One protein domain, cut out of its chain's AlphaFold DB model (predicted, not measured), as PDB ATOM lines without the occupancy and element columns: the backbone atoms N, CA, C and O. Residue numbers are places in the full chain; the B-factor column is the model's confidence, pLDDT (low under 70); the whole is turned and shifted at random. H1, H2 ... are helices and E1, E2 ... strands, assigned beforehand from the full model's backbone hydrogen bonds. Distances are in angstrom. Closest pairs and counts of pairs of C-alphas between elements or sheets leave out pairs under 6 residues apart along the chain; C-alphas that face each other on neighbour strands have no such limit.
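This is residues 287 to 438 of the 762 residues of the protein "Phage integrase family protein" of Anaerobium acetethylicum (UniProt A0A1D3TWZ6). Two helical hairpins, H2 with H3 and H4 with H5, pack together, with H5 crossing H3; a small three-stranded sheet sits at one end of the long axis, by residues 352 to 363 of H3, and short H6 packs on H4 toward the other. The printed part has 152 residues, with six named helices and three named strands in the order E1 E2 H1 E3 H2 H3 H4 H5 H6. The sheet, E1 E2 E3, is mixed, and the class is mostly helix. The whole is compact, with a radius of gyration of the C-alphas of 15.8 A and spans of 48 by 33 by 26 A.

E1, residues 288 to 291, is parallel to E2, residues 303 to 307; N 288 and O 303, 2.8 A apart, are within hydrogen-bond range. E2 is antiparallel to E3, residues 323 to 327, with N 304 and O 326 at 2.8 A. H1, residues 311 to 314, is not on the sheet. H2, residues 334 to 346, and H3, residues 352 to 373, form a hairpin at a shallow tilt of 17 degrees, closest at the C-alphas of Val 344 and Lys 355, 6.1 A; both only graze the sheet. H4, residues 388 to 400, and H5, residues 405 to 424, form another at 27 degrees, closest at the C-alphas of Ile 398 and Lys 408, 6.0 A. H5 touches H3 with residues 411 to 415 alone, about perpendicular at 82 degrees, closest at the C-alphas of Ala 414 and Gln 358, 5.4 A. H6, residues 434 to 437, touches H4, closest at the C-alphas of Phe 434 and Ile 388, 5.0 A. Every O i to N i+4 pair is within hydrogen-bond range in H2, H4 and H5, and 15 of 18 in H3; H1 and H6 are too short for one.

E1 begins at C-alpha 288 (-44.993, -62.781, 14.161). H3 is 30.7 A long, with a kink of 30 degrees near residue 361, and H5 is 28.3 A. H6 ends at C-alpha 437 (-38.619, -35.132, -11.360).

The two C-alphas farthest apart, of Ser 320 and Asp 377, are 49.9 A apart. The printed part has no cut. The links E1 to E2 and H3 to H4 are long. Residues 312 to 320 have pLDDT under 70.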
ATOM      1  N   PHE A 287     -49.276 -60.709  15.184       92.06
ATOM      2  CA  PHE A 287     -47.898 -60.378  14.817       92.06
ATOM      3  C   PHE A 287     -46.953 -61.561  15.053       92.06
ATOM      4  O   PHE A 287     -46.965 -62.192  16.108       92.06
ATOM      5  N   SER A 288     -46.090 -61.818  14.072       89.25
ATOM      6  CA  SER A 288     -44.993 -62.781  14.161       89.25
ATOM      7  C   SER A 288     -43.723 -62.099  14.661       89.25
ATOM      8  O   SER A 288     -43.352 -61.030  14.171       89.25
ATOM      9  N   PHE A 289     -43.042 -62.722  15.619       86.06
ATOM     10  CA  PHE A 289     -41.771 -62.245  16.163       86.06
ATOM     11  C   PHE A 289     -40.627 -62.804  15.332       86.06
ATOM     12  O   PHE A 289     -40.584 -64.001  15.061       86.06
ATOM     13  N   LEU A 290     -39.748 -61.924  14.861       86.25
ATOM     14  CA  LEU A 290     -38.732 -62.271  13.877       86.25
ATOM     15  C   LEU A 290     -37.413 -61.596  14.227       86.25
ATOM     16  O   LEU A 290     -37.356 -60.380  14.424       86.25
ATOM     17  N   TYR A 291     -36.333 -62.368  14.227       84.88
ATOM     18  CA  TYR A 291     -34.989 -61.812  14.257       84.88
ATOM     19  C   TYR A 291     -34.614 -61.280  12.877       84.88
ATOM     20  O   TYR A 291     -34.764 -61.969  11.867       84.88
ATOM     21  N   TYR A 292     -34.133 -60.039  12.822       86.25
ATOM     22  CA  TYR A 292     -33.700 -59.444  11.570       86.25
ATOM     23  C   TYR A 292     -32.483 -60.194  11.035       86.25
ATOM     24  O   TYR A 292     -31.423 -60.224  11.663       86.25
ATOM     25  N   ASN A 293     -32.652 -60.810   9.868       84.62
ATOM     26  CA  ASN A 293     -31.581 -61.462   9.138       84.62
ATOM     27  C   ASN A 293     -31.779 -61.236   7.629       84.62
ATOM     28  O   ASN A 293     -32.499 -61.998   6.987       84.62
ATOM     29  N   PRO A 294     -31.137 -60.212   7.043       84.06
ATOM     30  CA  PRO A 294     -31.285 -59.874   5.627       84.06
ATOM     31  C   PRO A 294     -30.716 -60.932   4.665       84.06
ATOM     32  O   PRO A 294     -30.916 -60.815   3.459       84.06
ATOM     33  N   LEU A 295     -29.983 -61.933   5.169       82.12
ATOM     34  CA  LEU A 295     -29.492 -63.064   4.375       82.12
ATOM     35  C   LEU A 295     -30.495 -64.226   4.331       82.12
ATOM     36  O   LEU A 295     -30.382 -65.099   3.474       82.12
ATOM     37  N   ALA A 296     -31.461 -64.250   5.251       86.25
ATOM     38  CA  ALA A 296     -32.528 -65.239   5.252       86.25
ATOM     39  C   ALA A 296     -33.615 -64.875   4.224       86.25
ATOM     40  O   ALA A 296     -33.769 -63.696   3.884       86.25
ATOM     41  N   PRO A 297     -34.413 -65.853   3.756       90.81
ATOM     42  CA  PRO A 297     -35.589 -65.579   2.940       90.81
ATOM     43  C   PRO A 297     -36.530 -64.572   3.607       90.81
ATOM     44  O   PRO A 297     -36.649 -64.533   4.833       90.81
ATOM     45  N   VAL A 298     -37.223 -63.778   2.790       93.12
ATOM     46  CA  VAL A 298     -38.215 -62.821   3.292       93.12
ATOM     47  C   VAL A 298     -39.351 -63.594   3.982       93.12
ATOM     48  O   VAL A 298     -39.898 -64.519   3.375       93.12
ATOM     49  N   PRO A 299     -39.730 -63.234   5.220       92.38
ATOM     50  CA  PRO A 299     -40.818 -63.883   5.937       92.38
ATOM     51  C   PRO A 299     -42.138 -63.792   5.171       92.38
ATOM     52  O   PRO A 299     -42.458 -62.759   4.587       92.38
ATOM     53  N   THR A 300     -42.934 -64.857   5.228       91.56
ATOM     54  CA  THR A 300     -44.237 -64.931   4.545       91.56
ATOM     55  C   THR A 300     -45.365 -64.246   5.314       91.56
ATOM     56  O   THR A 300     -46.358 -63.847   4.713       91.56
ATOM     57  N   SER A 301     -45.234 -64.102   6.638       92.44
ATOM     58  CA  SER A 301     -46.223 -63.389   7.456       92.44
ATOM     59  C   SER A 301     -46.329 -61.918   7.037       92.44
ATOM     60  O   SER A 301     -45.345 -61.324   6.616       92.44
ATOM     61  N   GLU A 302     -47.503 -61.299   7.177       94.44
ATOM     62  CA  GLU A 302     -47.694 -59.880   6.822       94.44
ATOM     63  C   GLU A 302     -47.536 -58.926   8.015       94.44
ATOM     64  O   GLU A 302     -47.528 -57.711   7.848       94.44
ATOM     65  N   LYS A 303     -47.434 -59.456   9.234       95.19
ATOM     66  CA  LYS A 303     -47.366 -58.677  10.473       95.19
ATOM     67  C   LYS A 303     -46.126 -59.076  11.252       95.19
ATOM     68  O   LYS A 303     -46.059 -60.188  11.769       95.19
ATOM     69  N   TRP A 304     -45.145 -58.185  11.332       93.12
ATOM     70  CA  TRP A 304     -43.840 -58.446  11.939       93.12
ATOM     71  C   TRP A 304     -43.626 -57.613  13.195       93.12
ATOM     72  O   TRP A 304     -43.869 -56.406  13.211       93.12
ATOM     73  N   ILE A 305     -43.065 -58.243  14.220       90.88
ATOM     74  CA  ILE A 305     -42.245 -57.566  15.217       90.88
ATOM     75  C   ILE A 305     -40.812 -57.979  14.940       90.88
ATOM     76  O   ILE A 305     -40.395 -59.095  15.239       90.88
ATOM     77  N   LEU A 306     -40.076 -57.059  14.336       88.81
ATOM     78  CA  LEU A 306     -38.714 -57.282  13.899       88.81
ATOM     79  C   LEU A 306     -37.742 -56.886  15.010       88.81
ATOM     80  O   LEU A 306     -37.828 -55.770  15.520       88.81
ATOM     81  N   HIS A 307     -36.817 -57.770  15.363       85.06
ATOM     82  CA  HIS A 307     -35.767 -57.550  16.357       85.06
ATOM     83  C   HIS A 307     -34.422 -57.279  15.689       85.06
ATOM     84  O   HIS A 307     -34.053 -57.984  14.756       85.06
ATOM     85  N   ILE A 308     -33.676 -56.279  16.168       79.00
ATOM     86  CA  ILE A 308     -32.485 -55.761  15.474       79.00
ATOM     87  C   ILE A 308     -31.341 -56.774  15.310       79.00
ATOM     88  O   ILE A 308     -30.614 -56.681  14.329       79.00
ATOM     89  N   ASN A 309     -31.203 -57.739  16.227       77.38
ATOM     90  CA  ASN A 309     -30.348 -58.931  16.098       77.38
ATOM     91  C   ASN A 309     -28.887 -58.657  15.657       77.38
ATOM     92  O   ASN A 309     -28.449 -59.106  14.599       77.38
ATOM     93  N   GLY A 310     -28.120 -57.890  16.439       70.56
ATOM     94  CA  GLY A 310     -26.691 -57.635  16.190       70.56
ATOM     95  C   GLY A 310     -26.397 -56.437  15.277       70.56
ATOM     96  O   GLY A 310     -25.244 -56.012  15.152       70.56
ATOM     97  N   TYR A 311     -27.426 -55.838  14.668       71.19
ATOM     98  CA  TYR A 311     -27.294 -54.651  13.814       71.19
ATOM     99  C   TYR A 311     -27.362 -53.316  14.585       71.19
ATOM    100  O   TYR A 311     -27.319 -52.242  13.974       71.19
ATOM    101  N   GLU A 312     -27.413 -53.336  15.922       68.88
ATOM    102  CA  GLU A 312     -27.497 -52.139  16.773       68.88
ATOM    103  C   GLU A 312     -26.277 -51.217  16.679       68.88
ATOM    104  O   GLU A 312     -26.412 -50.005  16.833       68.88
ATOM    105  N   ARG A 313     -25.101 -51.744  16.306       64.19
ATOM    106  CA  ARG A 313     -23.864 -50.951  16.142       64.19
ATOM    107  C   ARG A 313     -23.996 -49.821  15.114       64.19
ATOM    108  O   ARG A 313     -23.236 -48.857  15.152       64.19
ATOM    109  N   THR A 314     -24.974 -49.922  14.215       60.41
ATOM    110  CA  THR A 314     -25.248 -48.925  13.172       60.41
ATOM    111  C   THR A 314     -26.073 -47.726  13.665       60.41
ATOM    112  O   THR A 314     -26.259 -46.762  12.920       60.41
ATOM    113  N   SER A 315     -26.582 -47.742  14.908       62.16
ATOM    114  CA  SER A 315     -27.428 -46.672  15.453       62.16
ATOM    115  C   SER A 315     -27.275 -46.498  16.965       62.16
ATOM    116  O   SER A 315     -27.566 -47.395  17.741       62.16
ATOM    117  N   THR A 316     -26.986 -45.276  17.420       55.06
ATOM    118  CA  THR A 316     -26.991 -44.921  18.857       55.06
ATOM    119  C   THR A 316     -28.390 -44.837  19.478       55.06
ATOM    120  O   THR A 316     -28.521 -44.491  20.647       55.06
ATOM    121  N   LYS A 317     -29.451 -45.060  18.690       61.75
ATOM    122  CA  LYS A 317     -30.836 -45.134  19.187       61.75
ATOM    123  C   LYS A 317     -31.258 -46.567  19.512       61.75
ATOM    124  O   LYS A 317     -32.338 -46.748  20.064       61.75
ATOM    125  N   CYS A 318     -30.463 -47.557  19.113       65.44
ATOM    126  CA  CYS A 318     -30.811 -48.957  19.256       65.44
ATOM    127  C   CYS A 318     -29.883 -49.625  20.267       65.44
ATOM    128  O   CYS A 318     -28.666 -49.490  20.200       65.44
ATOM    129  N   ILE A 319     -30.482 -50.370  21.181       66.69
ATOM    130  CA  ILE A 319     -29.825 -51.377  22.014       66.69
ATOM    131  C   ILE A 319     -30.114 -52.772  21.451       66.69
ATOM    132  O   ILE A 319     -30.963 -52.913  20.566       66.69
ATOM    133  N   SER A 320     -29.443 -53.796  21.977       68.81
ATOM    134  CA  SER A 320     -29.593 -55.188  21.535       68.81
ATOM    135  C   SER A 320     -31.038 -55.685  21.564       68.81
ATOM    136  O   SER A 320     -31.378 -56.533  20.760       68.81
ATOM    137  N   THR A 321     -31.892 -55.113  22.418       71.81
ATOM    138  CA  THR A 321     -33.308 -55.482  22.594       71.81
ATOM    139  C   THR A 321     -34.279 -54.652  21.737       71.81
ATOM    140  O   THR A 321     -35.503 -54.723  21.887       71.81
ATOM    141  N   THR A 322     -33.758 -53.813  20.832       78.56
ATOM    142  CA  THR A 322     -34.593 -52.918  20.016       78.56
ATOM    143  C   THR A 322     -35.434 -53.697  19.023       78.56
ATOM    144  O   THR A 322     -34.934 -54.525  18.261       78.56
ATOM    145  N   THR A 323     -36.715 -53.349  18.968       85.44
ATOM    146  CA  THR A 323     -37.715 -54.030  18.150       85.44
ATOM    147  C   THR A 323     -38.654 -53.026  17.476       85.44
ATOM    148  O   THR A 323     -38.969 -51.978  18.042       85.44
ATOM    149  N   GLN A 324     -39.118 -53.328  16.263       88.38
ATOM    150  CA  GLN A 324     -39.999 -52.464  15.467       88.38
ATOM    151  C   GLN A 324     -41.177 -53.243  14.881       88.38
ATOM    152  O   GLN A 324     -41.034 -54.399  14.497       88.38
ATOM    153  N   LYS A 325     -42.347 -52.599  14.824       91.31
ATOM    154  CA  LYS A 325     -43.596 -53.214  14.367       91.31
ATOM    155  C   LYS A 325     -43.858 -52.868  12.904       91.31
ATOM    156  O   LYS A 325     -43.933 -51.691  12.585       91.31
ATOM    157  N   PHE A 326     -44.080 -53.854  12.046       94.44
ATOM    158  CA  PHE A 326     -44.448 -53.655  10.644       94.44
ATOM    159  C   PHE A 326     -45.744 -54.406  10.351       94.44
ATOM    160  O   PHE A 326     -45.824 -55.606  10.581       94.44
ATOM    161  N   ASP A 327     -46.762 -53.707   9.867       95.44
ATOM    162  CA  ASP A 327     -48.040 -54.288   9.453       95.44
ATOM    163  C   ASP A 327     -48.243 -54.070   7.949       95.44
ATOM    164  O   ASP A 327     -48.668 -53.006   7.499       95.44
ATOM    165  N   PHE A 328     -47.874 -55.053   7.139       96.19
ATOM    166  CA  PHE A 328     -48.010 -54.986   5.687       96.19
ATOM    167  C   PHE A 328     -49.440 -55.280   5.219       96.19
ATOM    168  O   PHE A 328     -49.755 -55.024   4.056       96.19
ATOM    169  N   SER A 329     -50.330 -55.742   6.108       94.56
ATOM    170  CA  SER A 329     -51.733 -56.010   5.760       94.56
ATOM    171  C   SER A 329     -52.508 -54.737   5.399       94.56
ATOM    172  O   SER A 329     -53.478 -54.799   4.649       94.56
ATOM    173  N   GLN A 330     -52.026 -53.567   5.833       93.06
ATOM    174  CA  GLN A 330     -52.591 -52.261   5.471       93.06
ATOM    175  C   GLN A 330     -52.293 -51.821   4.023       93.06
ATOM    176  O   GLN A 330     -52.791 -50.783   3.579       93.06
ATOM    177  N   ILE A 331     -51.434 -52.545   3.297       96.19
ATOM    178  CA  ILE A 331     -51.060 -52.212   1.918       96.19
ATOM    179  C   ILE A 331     -52.042 -52.886   0.969       96.19
ATOM    180  O   ILE A 331     -52.109 -54.115   0.905       96.19
ATOM    181  N   LYS A 332     -52.779 -52.068   0.214       95.06
ATOM    182  CA  LYS A 332     -53.885 -52.508  -0.648       95.06
ATOM    183  C   LYS A 332     -53.418 -53.423  -1.784       95.06
ATOM    184  O   LYS A 332     -54.051 -54.434  -2.069       95.06
ATOM    185  N   SER A 333     -52.292 -53.091  -2.415       95.50
ATOM    186  CA  SER A 333     -51.721 -53.875  -3.515       95.50
ATOM    187  C   SER A 333     -50.845 -55.018  -3.007       95.50
ATOM    188  O   SER A 333     -49.860 -54.777  -2.309       95.50
ATOM    189  N   SER A 334     -51.116 -56.250  -3.448       94.69
ATOM    190  CA  SER A 334     -50.251 -57.414  -3.197       94.69
ATOM    191  C   SER A 334     -48.841 -57.248  -3.790       94.69
ATOM    192  O   SER A 334     -47.854 -57.670  -3.181       94.69
ATOM    193  N   VAL A 335     -48.728 -56.565  -4.935       95.19
ATOM    194  CA  VAL A 335     -47.449 -56.263  -5.599       95.19
ATOM    195  C   VAL A 335     -46.622 -55.303  -4.747       95.19
ATOM    196  O   VAL A 335     -45.482 -55.616  -4.396       95.19
ATOM    197  N   TYR A 336     -47.194 -54.162  -4.346       96.19
ATOM    198  CA  TYR A 336     -46.485 -53.201  -3.492       96.19
ATOM    199  C   TYR A 336     -46.195 -53.750  -2.103       96.19
ATOM    200  O   TYR A 336     -45.134 -53.458  -1.553       96.19
ATOM    201  N   LYS A 337     -47.081 -54.594  -1.567       96.31
ATOM    202  CA  LYS A 337     -46.854 -55.317  -0.316       96.31
ATOM    203  C   LYS A 337     -45.580 -56.156  -0.399       96.31
ATOM    204  O   LYS A 337     -44.670 -55.966   0.404       96.31
ATOM    205  N   THR A 338     -45.476 -56.998  -1.428       95.50
ATOM    206  CA  THR A 338     -44.303 -57.852  -1.672       95.50
ATOM    207  C   THR A 338     -43.031 -57.022  -1.845       95.50
ATOM    208  O   THR A 338     -42.011 -57.296  -1.210       95.50
ATOM    209  N   CYS A 339     -43.101 -55.956  -2.646       95.69
ATOM    210  CA  CYS A 339     -41.980 -55.045  -2.870       95.69
ATOM    211  C   CYS A 339     -41.507 -54.378  -1.570       95.69
ATOM    212  O   CYS A 339     -40.304 -54.305  -1.309       95.69
ATOM    213  N   LEU A 340     -42.434 -53.904  -0.729       96.00
ATOM    214  CA  LEU A 340     -42.089 -53.232   0.522       96.00
ATOM    215  C   LEU A 340     -41.545 -54.206   1.570       96.00
ATOM    216  O   LEU A 340     -40.582 -53.867   2.257       96.00
ATOM    217  N   MET A 341     -42.090 -55.423   1.656       95.81
ATOM    218  CA  MET A 341     -41.540 -56.487   2.504       95.81
ATOM    219  C   MET A 341     -40.092 -56.804   2.110       95.81
ATOM    220  O   MET A 341     -39.209 -56.810   2.968       95.81
ATOM    221  N   GLN A 342     -39.815 -56.971   0.810       94.38
ATOM    222  CA  GLN A 342     -38.452 -57.179   0.306       94.38
ATOM    223  C   GLN A 342     -37.535 -55.989   0.595       94.38
ATOM    224  O   GLN A 342     -36.378 -56.184   0.961       94.38
ATOM    225  N   PHE A 343     -38.026 -54.756   0.461       94.19
ATOM    226  CA  PHE A 343     -37.250 -53.558   0.775       94.19
ATOM    227  C   PHE A 343     -36.874 -53.485   2.260       94.19
ATOM    228  O   PHE A 343     -35.704 -53.283   2.599       94.19
ATOM    229  N   VAL A 344     -37.846 -53.680   3.157       94.19
ATOM    230  CA  VAL A 344     -37.613 -53.667   4.608       94.19
ATOM    231  C   VAL A 344     -36.636 -54.779   4.992       94.19
ATOM    232  O   VAL A 344     -35.689 -54.513   5.736       94.19
ATOM    233  N   TRP A 345     -36.794 -55.980   4.431       92.56
ATOM    234  CA  TRP A 345     -35.937 -57.125   4.736       92.56
ATOM    235  C   TRP A 345     -34.513 -56.967   4.169       92.56
ATOM    236  O   TRP A 345     -33.541 -56.989   4.921       92.56
ATOM    237  N   ASN A 346     -34.370 -56.676   2.873       89.88
ATOM    238  CA  ASN A 346     -33.098 -56.816   2.148       89.88
ATOM    239  C   ASN A 346     -32.269 -55.529   2.025       89.88
ATOM    240  O   ASN A 346     -31.102 -55.586   1.635       89.88
ATOM    241  N   ASN A 347     -32.828 -54.345   2.299       83.56
ATOM    242  CA  ASN A 347     -32.089 -53.100   2.075       83.56
ATOM    243  C   ASN A 347     -31.075 -52.808   3.195       83.56
ATOM    244  O   ASN A 347     -31.404 -52.155   4.185       83.56
ATOM    245  N   LEU A 348     -29.827 -53.239   3.018       75.56
ATOM    246  CA  LEU A 348     -28.740 -53.023   3.983       75.56
ATOM    247  C   LEU A 348     -28.268 -51.565   4.093       75.56
ATOM    248  O   LEU A 348     -27.595 -51.213   5.057       75.56
ATOM    249  N   LYS A 349     -28.594 -50.704   3.118       73.00
ATOM    250  CA  LYS A 349     -28.129 -49.305   3.102       73.00
ATOM    251  C   LYS A 349     -28.871 -48.424   4.109       73.00
ATOM    252  O   LYS A 349     -28.402 -47.337   4.439       73.00
ATOM    253  N   VAL A 350     -30.034 -48.868   4.581       71.06
ATOM    254  CA  VAL A 350     -30.876 -48.127   5.521       71.06
ATOM    255  C   VAL A 350     -30.715 -48.744   6.903       71.06
ATOM    256  O   VAL A 350     -30.968 -49.933   7.089       71.06
ATOM    257  N   ASN A 351     -30.307 -47.933   7.883       77.12
ATOM    258  CA  ASN A 351     -30.198 -48.390   9.269       77.12
ATOM    259  C   ASN A 351     -31.563 -48.861   9.803       77.12
ATOM    260  O   ASN A 351     -32.611 -48.393   9.354       77.12
ATOM    261  N   PHE A 352     -31.538 -49.745  10.800       79.06
ATOM    262  CA  PHE A 352     -32.739 -50.376  11.351       79.06
ATOM    263  C   PHE A 352     -33.820 -49.362  11.747       79.06
ATOM    264  O   PHE A 352     -34.961 -49.487  11.323       79.06
ATOM    265  N   THR A 353     -33.457 -48.295  12.469       78.19
ATOM    266  CA  THR A 353     -34.429 -47.282  12.906       78.19
ATOM    267  C   THR A 353     -35.135 -46.609  11.728       78.19
ATOM    268  O   THR A 353     -36.356 -46.469  11.739       78.19
ATOM    269  N   SER A 354     -34.367 -46.209  10.713       83.19
ATOM    270  CA  SER A 354     -34.865 -45.515   9.524       83.19
ATOM    271  C   SER A 354     -35.764 -46.393   8.653       83.19
ATOM    272  O   SER A 354     -36.613 -45.848   7.952       83.19
ATOM    273  N   LYS A 355     -35.637 -47.729   8.712       87.81
ATOM    274  CA  LYS A 355     -36.523 -48.642   7.971       87.81
ATOM    275  C   LYS A 355     -37.983 -48.469   8.369       87.81
ATOM    276  O   LYS A 355     -38.837 -48.460   7.491       87.81
ATOM    277  N   TYR A 356     -38.274 -48.307   9.660       89.25
ATOM    278  CA  TYR A 356     -39.649 -48.121  10.128       89.25
ATOM    279  C   TYR A 356     -40.261 -46.795   9.674       89.25
ATOM    280  O   TYR A 356     -41.384 -46.788   9.172       89.25
ATOM    281  N   GLU A 357     -39.519 -45.687   9.779       87.75
ATOM    282  CA  GLU A 357     -40.011 -44.388   9.298       87.75
ATOM    283  C   GLU A 357     -40.266 -44.413   7.791       87.75
ATOM    284  O   GLU A 357     -41.337 -44.012   7.337       87.75
ATOM    285  N   GLN A 358     -39.336 -44.987   7.020       91.38
ATOM    286  CA  GLN A 358     -39.531 -45.178   5.586       91.38
ATOM    287  C   GLN A 358     -40.733 -46.075   5.299       91.38
ATOM    288  O   GLN A 358     -41.559 -45.715   4.473       91.38
ATOM    289  N   TYR A 359     -40.893 -47.200   5.995       94.62
ATOM    290  CA  TYR A 359     -42.058 -48.075   5.839       94.62
ATOM    291  C   TYR A 359     -43.383 -47.331   6.069       94.62
ATOM    292  O   TYR A 359     -44.317 -47.503   5.280       94.62
ATOM    293  N   ARG A 360     -43.470 -46.488   7.107       93.00
ATOM    294  CA  ARG A 360     -44.685 -45.718   7.421       93.00
ATOM    295  C   ARG A 360     -45.038 -44.758   6.286       93.00
ATOM    296  O   ARG A 360     -46.188 -44.725   5.854       93.00
ATOM    297  N   ILE A 361     -44.045 -44.026   5.785       93.81
ATOM    298  CA  ILE A 361     -44.202 -43.094   4.664       93.81
ATOM    299  C   ILE A 361     -44.581 -43.846   3.382       93.81
ATOM    300  O   ILE A 361     -45.550 -43.500   2.706       93.81
ATOM    301  N   LEU A 362     -43.838 -44.905   3.058       96.12
ATOM    302  CA  LEU A 362     -44.031 -45.697   1.846       96.12
ATOM    303  C   LEU A 362     -45.404 -46.365   1.828       96.12
ATOM    304  O   LEU A 362     -46.045 -46.372   0.787       96.12
ATOM    305  N   SER A 363     -45.902 -46.859   2.965       95.75
ATOM    306  CA  SER A 363     -47.250 -47.441   3.048       95.75
ATOM    307  C   SER A 363     -48.333 -46.449   2.600       95.75
ATOM    308  O   SER A 363     -49.260 -46.835   1.892       95.75
ATOM    309  N   GLN A 364     -48.202 -45.167   2.964       94.62
ATOM    310  CA  GLN A 364     -49.144 -44.116   2.562       94.62
ATOM    311  C   GLN A 364     -49.039 -43.815   1.062       94.62
ATOM    312  O   GLN A 364     -50.040 -43.868   0.349       94.62
ATOM    313  N   ILE A 365     -47.818 -43.564   0.577       95.62
ATOM    314  CA  ILE A 365     -47.568 -43.215  -0.827       95.62
ATOM    315  C   ILE A 365     -47.963 -44.367  -1.762       95.62
ATOM    316  O   ILE A 365     -48.608 -44.138  -2.779       95.62
ATOM    317  N   LEU A 366     -47.623 -45.613  -1.425       96.50
ATOM    318  CA  LEU A 366     -47.927 -46.782  -2.258       96.50
ATOM    319  C   LEU A 366     -49.430 -47.061  -2.342       96.50
ATOM    320  O   LEU A 366     -49.917 -47.419  -3.413       96.50
ATOM    321  N   ASN A 367     -50.174 -46.860  -1.250       96.69
ATOM    322  CA  ASN A 367     -51.634 -46.949  -1.284       96.69
ATOM    323  C   ASN A 367     -52.241 -45.848  -2.165       96.69
ATOM    324  O   ASN A 367     -53.125 -46.146  -2.961       96.69
ATOM    325  N   TYR A 368     -51.725 -44.618  -2.094       95.69
ATOM    326  CA  TYR A 368     -52.162 -43.520  -2.964       95.69
ATOM    327  C   TYR A 368     -51.876 -43.789  -4.453       95.69
ATOM    328  O   TYR A 368     -52.755 -43.603  -5.300       95.69
ATOM    329  N   ILE A 369     -50.673 -44.279  -4.781       95.25
ATOM    330  CA  ILE A 369     -50.318 -44.679  -6.150       95.25
ATOM    331  C   ILE A 369     -51.267 -45.777  -6.629       95.25
ATOM    332  O   ILE A 369     -51.802 -45.683  -7.730       95.25
ATOM    333  N   TYR A 370     -51.502 -46.801  -5.805       95.81
ATOM    334  CA  TYR A 370     -52.403 -47.896  -6.146       95.81
ATOM    335  C   TYR A 370     -53.832 -47.413  -6.401       95.81
ATOM    336  O   TYR A 370     -54.406 -47.756  -7.432       95.81
ATOM    337  N   ASP A 371     -54.389 -46.592  -5.510       95.12
ATOM    338  CA  ASP A 371     -55.743 -46.050  -5.656       95.12
ATOM    339  C   ASP A 371     -55.892 -45.219  -6.935       95.12
ATOM    340  O   ASP A 371     -56.952 -45.220  -7.556       95.12
ATOM    341  N   THR A 372     -54.830 -44.522  -7.349       93.94
ATOM    342  CA  THR A 372     -54.853 -43.722  -8.577       93.94
ATOM    343  C   THR A 372     -54.708 -44.591  -9.824       93.94
ATOM    344  O   THR A 372     -55.512 -44.468 -10.744       93.94
ATOM    345  N   LYS A 373     -53.746 -45.524  -9.835       93.75
ATOM    346  CA  LYS A 373     -53.517 -46.445 -10.961       93.75
ATOM    347  C   LYS A 373     -54.644 -47.453 -11.175       93.75
ATOM    348  O   LYS A 373     -54.782 -47.973 -12.275       93.75
ATOM    349  N   SER A 374     -55.440 -47.723 -10.141       93.12
ATOM    350  CA  SER A 374     -56.596 -48.623 -10.221       93.12
ATOM    351  C   SER A 374     -57.850 -47.951 -10.792       93.12
ATOM    352  O   SER A 374     -58.870 -48.622 -10.947       93.12
ATOM    353  N   ARG A 375     -57.817 -46.642 -11.085       93.50
ATOM    354  CA  ARG A 375     -58.939 -45.960 -11.743       93.50
ATOM    355  C   ARG A 375     -59.060 -46.431 -13.187       93.50
ATOM    356  O   ARG A 375     -58.062 -46.632 -13.872       93.50
ATOM    357  N   GLN A 376     -60.301 -46.605 -13.632       86.38
ATOM    358  CA  GLN A 376     -60.626 -47.247 -14.905       86.38
ATOM    359  C   GLN A 376     -60.079 -46.484 -16.126       86.38
ATOM    360  O   GLN A 376     -59.824 -47.084 -17.164       86.38
ATOM    361  N   ASP A 377     -59.881 -45.176 -15.984       90.19
ATOM    362  CA  ASP A 377     -59.421 -44.225 -16.994       90.19
ATOM    363  C   ASP A 377     -57.938 -43.837 -16.850       90.19
ATOM    364  O   ASP A 377     -57.450 -42.972 -17.579       90.19
ATOM    365  N   TYR A 378     -57.196 -44.454 -15.923       91.88
ATOM    366  CA  TYR A 378     -55.805 -44.079 -15.694       91.88
ATOM    367  C   TYR A 378     -54.888 -44.591 -16.827       91.88
ATOM    368  O   TYR A 378     -54.836 -45.800 -17.062       91.88
ATOM    369  N   PRO A 379     -54.104 -43.722 -17.503       89.50
ATOM    370  CA  PRO A 379     -53.342 -44.105 -18.700       89.50
ATOM    371  C   PRO A 379     -52.281 -45.196 -18.493       89.50
ATOM    372  O   PRO A 379     -51.943 -45.911 -19.433       89.50
ATOM    373  N   ASN A 380     -51.731 -45.321 -17.280       92.25
ATOM    374  CA  ASN A 380     -50.702 -46.311 -16.947       92.25
ATOM    375  C   ASN A 380     -51.113 -47.166 -15.732       92.25
ATOM    376  O   ASN A 380     -50.648 -46.922 -14.613       92.25
ATOM    377  N   PRO A 381     -51.968 -48.187 -15.914       91.12
ATOM    378  CA  PRO A 381     -52.445 -49.019 -14.807       91.12
ATOM    379  C   PRO A 381     -51.369 -49.976 -14.262       91.12
ATOM    380  O   PRO A 381     -51.570 -50.624 -13.234       91.12
ATOM    381  N   SER A 382     -50.212 -50.091 -14.928       93.00
ATOM    382  CA  SER A 382     -49.142 -50.993 -14.503       93.00
ATOM    383  C   SER A 382     -48.555 -50.567 -13.159       93.00
ATOM    384  O   SER A 382     -48.075 -49.446 -12.987       93.00
ATOM    385  N   LEU A 383     -48.531 -51.491 -12.199       92.88
ATOM    386  CA  LEU A 383     -47.995 -51.231 -10.863       92.88
ATOM    387  C   LEU A 383     -46.462 -51.251 -10.815       92.88
ATOM    388  O   LEU A 383     -45.881 -50.663  -9.907       92.88
ATOM    389  N   THR A 384     -45.810 -51.893 -11.784       93.31
ATOM    390  CA  THR A 384     -44.348 -52.071 -11.844       93.31
ATOM    391  C   THR A 384     -43.683 -51.233 -12.934       93.31
ATOM    392  O   THR A 384     -42.464 -51.291 -13.082       93.31
ATOM    393  N   HIS A 385     -44.447 -50.437 -13.681       94.69
ATOM    394  CA  HIS A 385     -43.923 -49.496 -14.667       94.69
ATOM    395  C   HIS A 385     -44.253 -48.056 -14.269       94.69
ATOM    396  O   HIS A 385     -45.416 -47.736 -14.008       94.69
ATOM    397  N   PHE A 386     -43.243 -47.189 -14.221       95.38
ATOM    398  CA  PHE A 386     -43.372 -45.797 -13.797       95.38
ATOM    399  C   PHE A 386     -42.843 -44.833 -14.866       95.38
ATOM    400  O   PHE A 386     -41.672 -44.882 -15.242       95.38
ATOM    401  N   ASN A 387     -43.706 -43.924 -15.306       94.12
ATOM    402  CA  ASN A 387     -43.415 -42.861 -16.258       94.12
ATOM    403  C   ASN A 387     -43.289 -41.497 -15.551       94.12
ATOM    404  O   ASN A 387     -43.496 -41.372 -14.337       94.12
ATOM    405  N   ILE A 388     -42.951 -40.452 -16.304       92.50
ATOM    406  CA  ILE A 388     -42.776 -39.093 -15.764       92.50
ATOM    407  C   ILE A 388     -44.040 -38.570 -15.048       92.50
ATOM    408  O   ILE A 388     -43.923 -37.877 -14.032       92.50
ATOM    409  N   TRP A 389     -45.244 -38.941 -15.495       91.06
ATOM    410  CA  TRP A 389     -46.497 -38.542 -14.841       91.06
ATOM    411  C   TRP A 389     -46.623 -39.110 -13.433       91.06
ATOM    412  O   TRP A 389     -47.040 -38.390 -12.527       91.06
ATOM    413  N   GLU A 390     -46.189 -40.351 -13.202       94.44
ATOM    414  CA  GLU A 390     -46.148 -40.894 -11.844       94.44
ATOM    415  C   GLU A 390     -45.161 -40.150 -10.940       94.44
ATOM    416  O   GLU A 390     -45.433 -39.984  -9.752       94.44
ATOM    417  N   ALA A 391     -44.033 -39.671 -11.475       93.25
ATOM    418  CA  ALA A 391     -43.107 -38.857 -10.689       93.25
ATOM    419  C   ALA A 391     -43.764 -37.540 -10.247       93.25
ATOM    420  O   ALA A 391     -43.632 -37.144  -9.086       93.25
ATOM    421  N   HIS A 392     -44.514 -36.889 -11.144       91.75
ATOM    422  CA  HIS A 392     -45.296 -35.695 -10.821       91.75
ATOM    423  C   HIS A 392     -46.416 -35.981  -9.824       91.75
ATOM    424  O   HIS A 392     -46.566 -35.243  -8.858       91.75
ATOM    425  N   LEU A 393     -47.152 -37.075 -10.007       92.75
ATOM    426  CA  LEU A 393     -48.222 -37.499  -9.109       92.75
ATOM    427  C   LEU A 393     -47.710 -37.717  -7.680       92.75
ATOM    428  O   LEU A 393     -48.289 -37.200  -6.726       92.75
ATOM    429  N   ILE A 394     -46.585 -38.422  -7.525       94.56
ATOM    430  CA  ILE A 394     -45.943 -38.628  -6.220       94.56
ATOM    431  C   ILE A 394     -45.515 -37.287  -5.619       94.56
ATOM    432  O   ILE A 394     -45.731 -37.041  -4.432       94.56
ATOM    433  N   ARG A 395     -44.901 -36.416  -6.425       92.19
ATOM    434  CA  ARG A 395     -44.420 -35.114  -5.959       92.19
ATOM    435  C   ARG A 395     -45.562 -34.207  -5.509       92.19
ATOM    436  O   ARG A 395     -45.447 -33.619  -4.440       92.19
ATOM    437  N   ASN A 396     -46.646 -34.137  -6.276       91.31
ATOM    438  CA  ASN A 396     -47.820 -33.328  -5.956       91.31
ATOM    439  C   ASN A 396     -48.489 -33.825  -4.674       91.31
ATOM    440  O   ASN A 396     -48.750 -33.023  -3.788       91.31
ATOM    441  N   TYR A 397     -48.644 -35.141  -4.503       93.31
ATOM    442  CA  TYR A 397     -49.155 -35.714  -3.253       93.31
ATOM    443  C   TYR A 397     -48.329 -35.298  -2.025       93.31
ATOM    444  O   TYR A 397     -48.875 -34.960  -0.974       93.31
ATOM    445  N   ILE A 398     -46.998 -35.304  -2.149       92.38
ATOM    446  CA  ILE A 398     -46.108 -34.864  -1.068       92.38
ATOM    447  C   ILE A 398     -46.229 -33.350  -0.853       92.38
ATOM    448  O   ILE A 398     -46.242 -32.897   0.293       92.38
ATOM    449  N   ASP A 399     -46.323 -32.558  -1.917       88.69
ATOM    450  CA  ASP A 399     -46.370 -31.101  -1.805       88.69
ATOM    451  C   ASP A 399     -47.716 -30.573  -1.282       88.69
ATOM    452  O   ASP A 399     -47.756 -29.632  -0.493       88.69
ATOM    453  N   GLU A 400     -48.819 -31.235  -1.611       89.06
ATOM    454  CA  GLU A 400     -50.153 -30.925  -1.086       89.06
ATOM    455  C   GLU A 400     -50.336 -31.375   0.373       89.06
ATOM    456  O   GLU A 400     -51.280 -30.962   1.052       89.06
ATOM    457  N   SER A 401     -49.427 -32.206   0.896       87.19
ATOM    458  CA  SER A 401     -49.485 -32.638   2.289       87.19
ATOM    459  C   SER A 401     -49.225 -31.475   3.260       87.19
ATOM    460  O   SER A 401     -48.337 -30.645   3.048       87.19
ATOM    461  N   GLN A 402     -49.958 -31.455   4.379       85.75
ATOM    462  CA  GLN A 402     -49.843 -30.462   5.467       85.75
ATOM    463  C   GLN A 402     -48.587 -30.681   6.340       85.75
ATOM    464  O   GLN A 402     -48.623 -30.611   7.567       85.75
ATOM    465  N   ASN A 403     -47.468 -31.013   5.700       85.06
ATOM    466  CA  ASN A 403     -46.195 -31.331   6.324       85.06
ATOM    467  C   ASN A 403     -45.215 -30.156   6.213       85.06
ATOM    468  O   ASN A 403     -45.245 -29.380   5.256       85.06
ATOM    469  N   THR A 404     -44.283 -30.066   7.165       83.62
ATOM    470  CA  THR A 404     -43.170 -29.105   7.085       83.62
ATOM    471  C   THR A 404     -42.281 -29.385   5.870       83.62
ATOM    472  O   THR A 404     -42.208 -30.523   5.403       83.62
ATOM    473  N   ALA A 405     -41.532 -28.384   5.396       82.19
ATOM    474  CA  ALA A 405     -40.596 -28.559   4.280       82.19
ATOM    475  C   ALA A 405     -39.577 -29.691   4.532       82.19
ATOM    476  O   ALA A 405     -39.313 -30.497   3.642       82.19
ATOM    477  N   SER A 406     -39.069 -29.814   5.766       79.56
ATOM    478  CA  SER A 406     -38.162 -30.906   6.147       79.56
ATOM    479  C   SER A 406     -38.838 -32.277   6.078       79.56
ATOM    480  O   SER A 406     -38.211 -33.247   5.660       79.56
ATOM    481  N   SER A 407     -40.103 -32.375   6.489       85.62
ATOM    482  CA  SER A 407     -40.863 -33.626   6.422       85.62
ATOM    483  C   SER A 407     -41.193 -34.003   4.975       85.62
ATOM    484  O   SER A 407     -41.035 -35.160   4.602       85.62
ATOM    485  N   LYS A 408     -41.571 -33.037   4.127       89.25
ATOM    486  CA  LYS A 408     -41.772 -33.261   2.685       89.25
ATOM    487  C   LYS A 408     -40.501 -33.791   2.010       89.25
ATOM    488  O   LYS A 408     -40.560 -34.728   1.215       89.25
ATOM    489  N   GLU A 409     -39.345 -33.244   2.376       87.50
ATOM    490  CA  GLU A 409     -38.043 -33.711   1.894       87.50
ATOM    491  C   GLU A 409     -37.722 -35.142   2.358       87.50
ATOM    492  O   GLU A 409     -37.239 -35.960   1.573       87.50
ATOM    493  N   GLU A 410     -38.044 -35.489   3.607       87.50
ATOM    494  CA  GLU A 410     -37.916 -36.861   4.113       87.50
ATOM    495  C   GLU A 410     -38.813 -37.838   3.339       87.50
ATOM    496  O   GLU A 410     -38.363 -38.928   2.973       87.50
ATOM    497  N   TYR A 411     -40.045 -37.431   3.012       92.25
ATOM    498  CA  TYR A 411     -40.972 -38.239   2.217       92.25
ATOM    499  C   TYR A 411     -40.423 -38.517   0.817       92.25
ATOM    500  O   TYR A 411     -40.402 -39.665   0.362       92.25
ATOM    501  N   LEU A 412     -39.928 -37.472   0.157       92.00
ATOM    502  CA  LEU A 412     -39.358 -37.554  -1.182       92.00
ATOM    503  C   LEU A 412     -38.073 -38.398  -1.197       92.00
ATOM    504  O   LEU A 412     -37.857 -39.207  -2.102       92.00
ATOM    505  N   CYS A 413     -37.245 -38.281  -0.155       90.31
ATOM    506  CA  CYS A 413     -36.069 -39.123   0.026       90.31
ATOM    507  C   CYS A 413     -36.447 -40.603   0.209       90.31
ATOM    508  O   CYS A 413     -35.864 -41.467  -0.451       90.31
ATOM    509  N   ALA A 414     -37.444 -40.904   1.050       92.00
ATOM    510  CA  ALA A 414     -37.896 -42.268   1.317       92.00
ATOM    511  C   ALA A 414     -38.406 -42.971   0.048       92.00
ATOM    512  O   ALA A 414     -37.939 -44.069  -0.270       92.00
ATOM    513  N   ILE A 415     -39.309 -42.330  -0.710       94.56
ATOM    514  CA  ILE A 415     -39.846 -42.913  -1.950       94.56
ATOM    515  C   ILE A 415     -38.770 -43.073  -3.020       94.56
ATOM    516  O   ILE A 415     -38.709 -44.109  -3.677       94.56
ATOM    517  N   ARG A 416     -37.851 -42.110  -3.151       92.94
ATOM    518  CA  ARG A 416     -36.748 -42.213  -4.108       92.94
ATOM    519  C   ARG A 416     -35.822 -43.385  -3.784       92.94
ATOM    520  O   ARG A 416     -35.507 -44.155  -4.684       92.94
ATOM    521  N   ILE A 417     -35.431 -43.563  -2.519       91.69
ATOM    522  CA  ILE A 417     -34.601 -44.704  -2.087       91.69
ATOM    523  C   ILE A 417     -35.305 -46.034  -2.387       91.69
ATOM    524  O   ILE A 417     -34.664 -46.972  -2.862       91.69
ATOM    525  N   PHE A 418     -36.611 -46.116  -2.127       95.00
ATOM    526  CA  PHE A 418     -37.411 -47.304  -2.413       95.00
ATOM    527  C   PHE A 418     -37.475 -47.624  -3.911       95.00
ATOM    528  O   PHE A 418     -37.164 -48.742  -4.311       95.00
ATOM    529  N   LEU A 419     -37.806 -46.644  -4.753       94.75
ATOM    530  CA  LEU A 419     -37.907 -46.846  -6.199       94.75
ATOM    531  C   LEU A 419     -36.546 -47.169  -6.830       94.75
ATOM    532  O   LEU A 419     -36.462 -48.064  -7.662       94.75
ATOM    533  N   THR A 420     -35.457 -46.538  -6.373       92.88
ATOM    534  CA  THR A 420     -34.095 -46.909  -6.794       92.88
ATOM    535  C   THR A 420     -33.732 -48.336  -6.374       92.88
ATOM    536  O   THR A 420     -33.033 -49.032  -7.107       92.88
ATOM    537  N   PHE A 421     -34.196 -48.807  -5.211       93.56
ATOM    538  CA  PHE A 421     -34.020 -50.208  -4.821       93.56
ATOM    539  C   PHE A 421     -34.753 -51.158  -5.779       93.56
ATOM    540  O   PHE A 421     -34.158 -52.155  -6.187       93.56
ATOM    541  N   LEU A 422     -35.995 -50.841  -6.167       94.56
ATOM    542  CA  LEU A 422     -36.749 -51.647  -7.135       94.56
ATOM    543  C   LEU A 422     -36.076 -51.681  -8.508       94.56
ATOM    544  O   LEU A 422     -35.983 -52.753  -9.097       94.56
ATOM    545  N   ASP A 423     -35.566 -50.540  -8.969       93.62
ATOM    546  CA  ASP A 423     -34.802 -50.415 -10.215       93.62
ATOM    547  C   ASP A 423     -33.530 -51.278 -10.178       93.62
ATOM    548  O   ASP A 423     -33.312 -52.147 -11.018       93.62
ATOM    549  N   THR A 424     -32.736 -51.145  -9.107       91.56
ATOM    550  CA  THR A 424     -31.482 -51.902  -8.919       91.56
ATOM    551  C   THR A 424     -31.715 -53.414  -8.871       91.56
ATOM    552  O   THR A 424     -30.851 -54.196  -9.262       91.56
ATOM    553  N   LYS A 425     -32.868 -53.847  -8.349       90.25
ATOM    554  CA  LYS A 425     -33.266 -55.259  -8.282       90.25
ATOM    555  C   LYS A 425     -34.055 -55.725  -9.507       90.25
ATOM    556  O   LYS A 425     -34.457 -56.882  -9.522       90.25
ATOM    557  N   GLN A 426     -34.257 -54.855 -10.499       92.50
ATOM    558  CA  GLN A 426     -35.034 -55.124 -11.712       92.50
ATOM    559  C   GLN A 426     -36.468 -55.606 -11.413       92.50
ATOM    560  O   GLN A 426     -37.044 -56.395 -12.156       92.50
ATOM    561  N   ILE A 427     -37.051 -55.136 -10.305       92.75
ATOM    562  CA  ILE A 427     -38.430 -55.449  -9.889       92.75
ATOM    563  C   ILE A 427     -39.430 -54.514 -10.586       92.75
ATOM    564  O   ILE A 427     -40.569 -54.898 -10.852       92.75
ATOM    565  N   ALA A 428     -39.013 -53.278 -10.864       94.38
ATOM    566  CA  ALA A 428     -39.810 -52.263 -11.543       94.38
ATOM    567  C   ALA A 428     -38.991 -51.591 -12.651       94.38
ATOM    568  O   ALA A 428     -37.764 -51.595 -12.609       94.38
ATOM    569  N   THR A 429     -39.688 -51.005 -13.622       95.19
ATOM    570  CA  THR A 429     -39.098 -50.277 -14.752       95.19
ATOM    571  C   THR A 429     -39.491 -48.806 -14.706       95.19
ATOM    572  O   THR A 429     -40.600 -48.462 -14.287       95.19
ATOM    573  N   PHE A 430     -38.580 -47.943 -15.148       95.38
ATOM    574  CA  PHE A 430     -38.724 -46.494 -15.066       95.38
ATOM    575  C   PHE A 430     -38.406 -45.844 -16.410       95.38
ATOM    576  O   PHE A 430     -37.447 -46.225 -17.080       95.38
ATOM    577  N   GLU A 431     -39.195 -44.845 -16.791       93.75
ATOM    578  CA  GLU A 431     -38.908 -44.008 -17.953       93.75
ATOM    579  C   GLU A 431     -37.627 -43.181 -17.746       93.75
ATOM    580  O   GLU A 431     -37.270 -42.785 -16.626       93.75
ATOM    581  N   LEU A 432     -36.939 -42.878 -18.851       86.50
ATOM    582  CA  LEU A 432     -35.815 -41.950 -18.858       86.50
ATOM    583  C   LEU A 432     -36.246 -40.621 -18.211       86.50
ATOM    584  O   LEU A 432     -37.309 -40.091 -18.504       86.50
ATOM    585  N   MET A 433     -35.407 -40.066 -17.335       89.19
ATOM    586  CA  MET A 433     -35.667 -38.838 -16.559       89.19
ATOM    587  C   MET A 433     -36.628 -38.961 -15.367       89.19
ATOM    588  O   MET A 433     -36.669 -38.007 -14.592       89.19
ATOM    589  N   PHE A 434     -37.301 -40.095 -15.118       92.94
ATOM    590  CA  PHE A 434     -38.223 -40.267 -13.977       92.94
ATOM    591  C   PHE A 434     -37.663 -39.706 -12.652       92.94
ATOM    592  O   PHE A 434     -38.243 -38.821 -12.018       92.94
ATOM    593  N   PHE A 435     -36.458 -40.138 -12.268       91.44
ATOM    594  CA  PHE A 435     -35.821 -39.713 -11.017       91.44
ATOM    595  C   PHE A 435     -35.410 -38.232 -10.986       91.44
ATOM    596  O   PHE A 435     -35.227 -37.684  -9.897       91.44
ATOM    597  N   LYS A 436     -35.276 -37.560 -12.140       87.81
ATOM    598  CA  LYS A 436     -34.994 -36.116 -12.178       87.81
ATOM    599  C   LYS A 436     -36.196 -35.283 -11.740       87.81
ATOM    600  O   LYS A 436     -35.987 -34.179 -11.252       87.81
ATOM    601  N   TYR A 437     -37.415 -35.807 -11.848       87.31
ATOM    602  CA  TYR A 437     -38.619 -35.132 -11.360       87.31
ATOM    603  C   TYR A 437     -38.828 -35.318  -9.848       87.31
ATOM    604  O   TYR A 437     -39.476 -34.490  -9.208       87.31
ATOM    605  N   LEU A 438     -38.167 -36.308  -9.237       86.94
ATOM    606  CA  LEU A 438     -38.083 -36.515  -7.782       86.94
ATOM    607  C   LEU A 438     -36.839 -35.829  -7.181       86.94
ATOM    608  O   LEU A 438     -36.013 -36.441  -6.490       86.94
TER     609      LEU A 438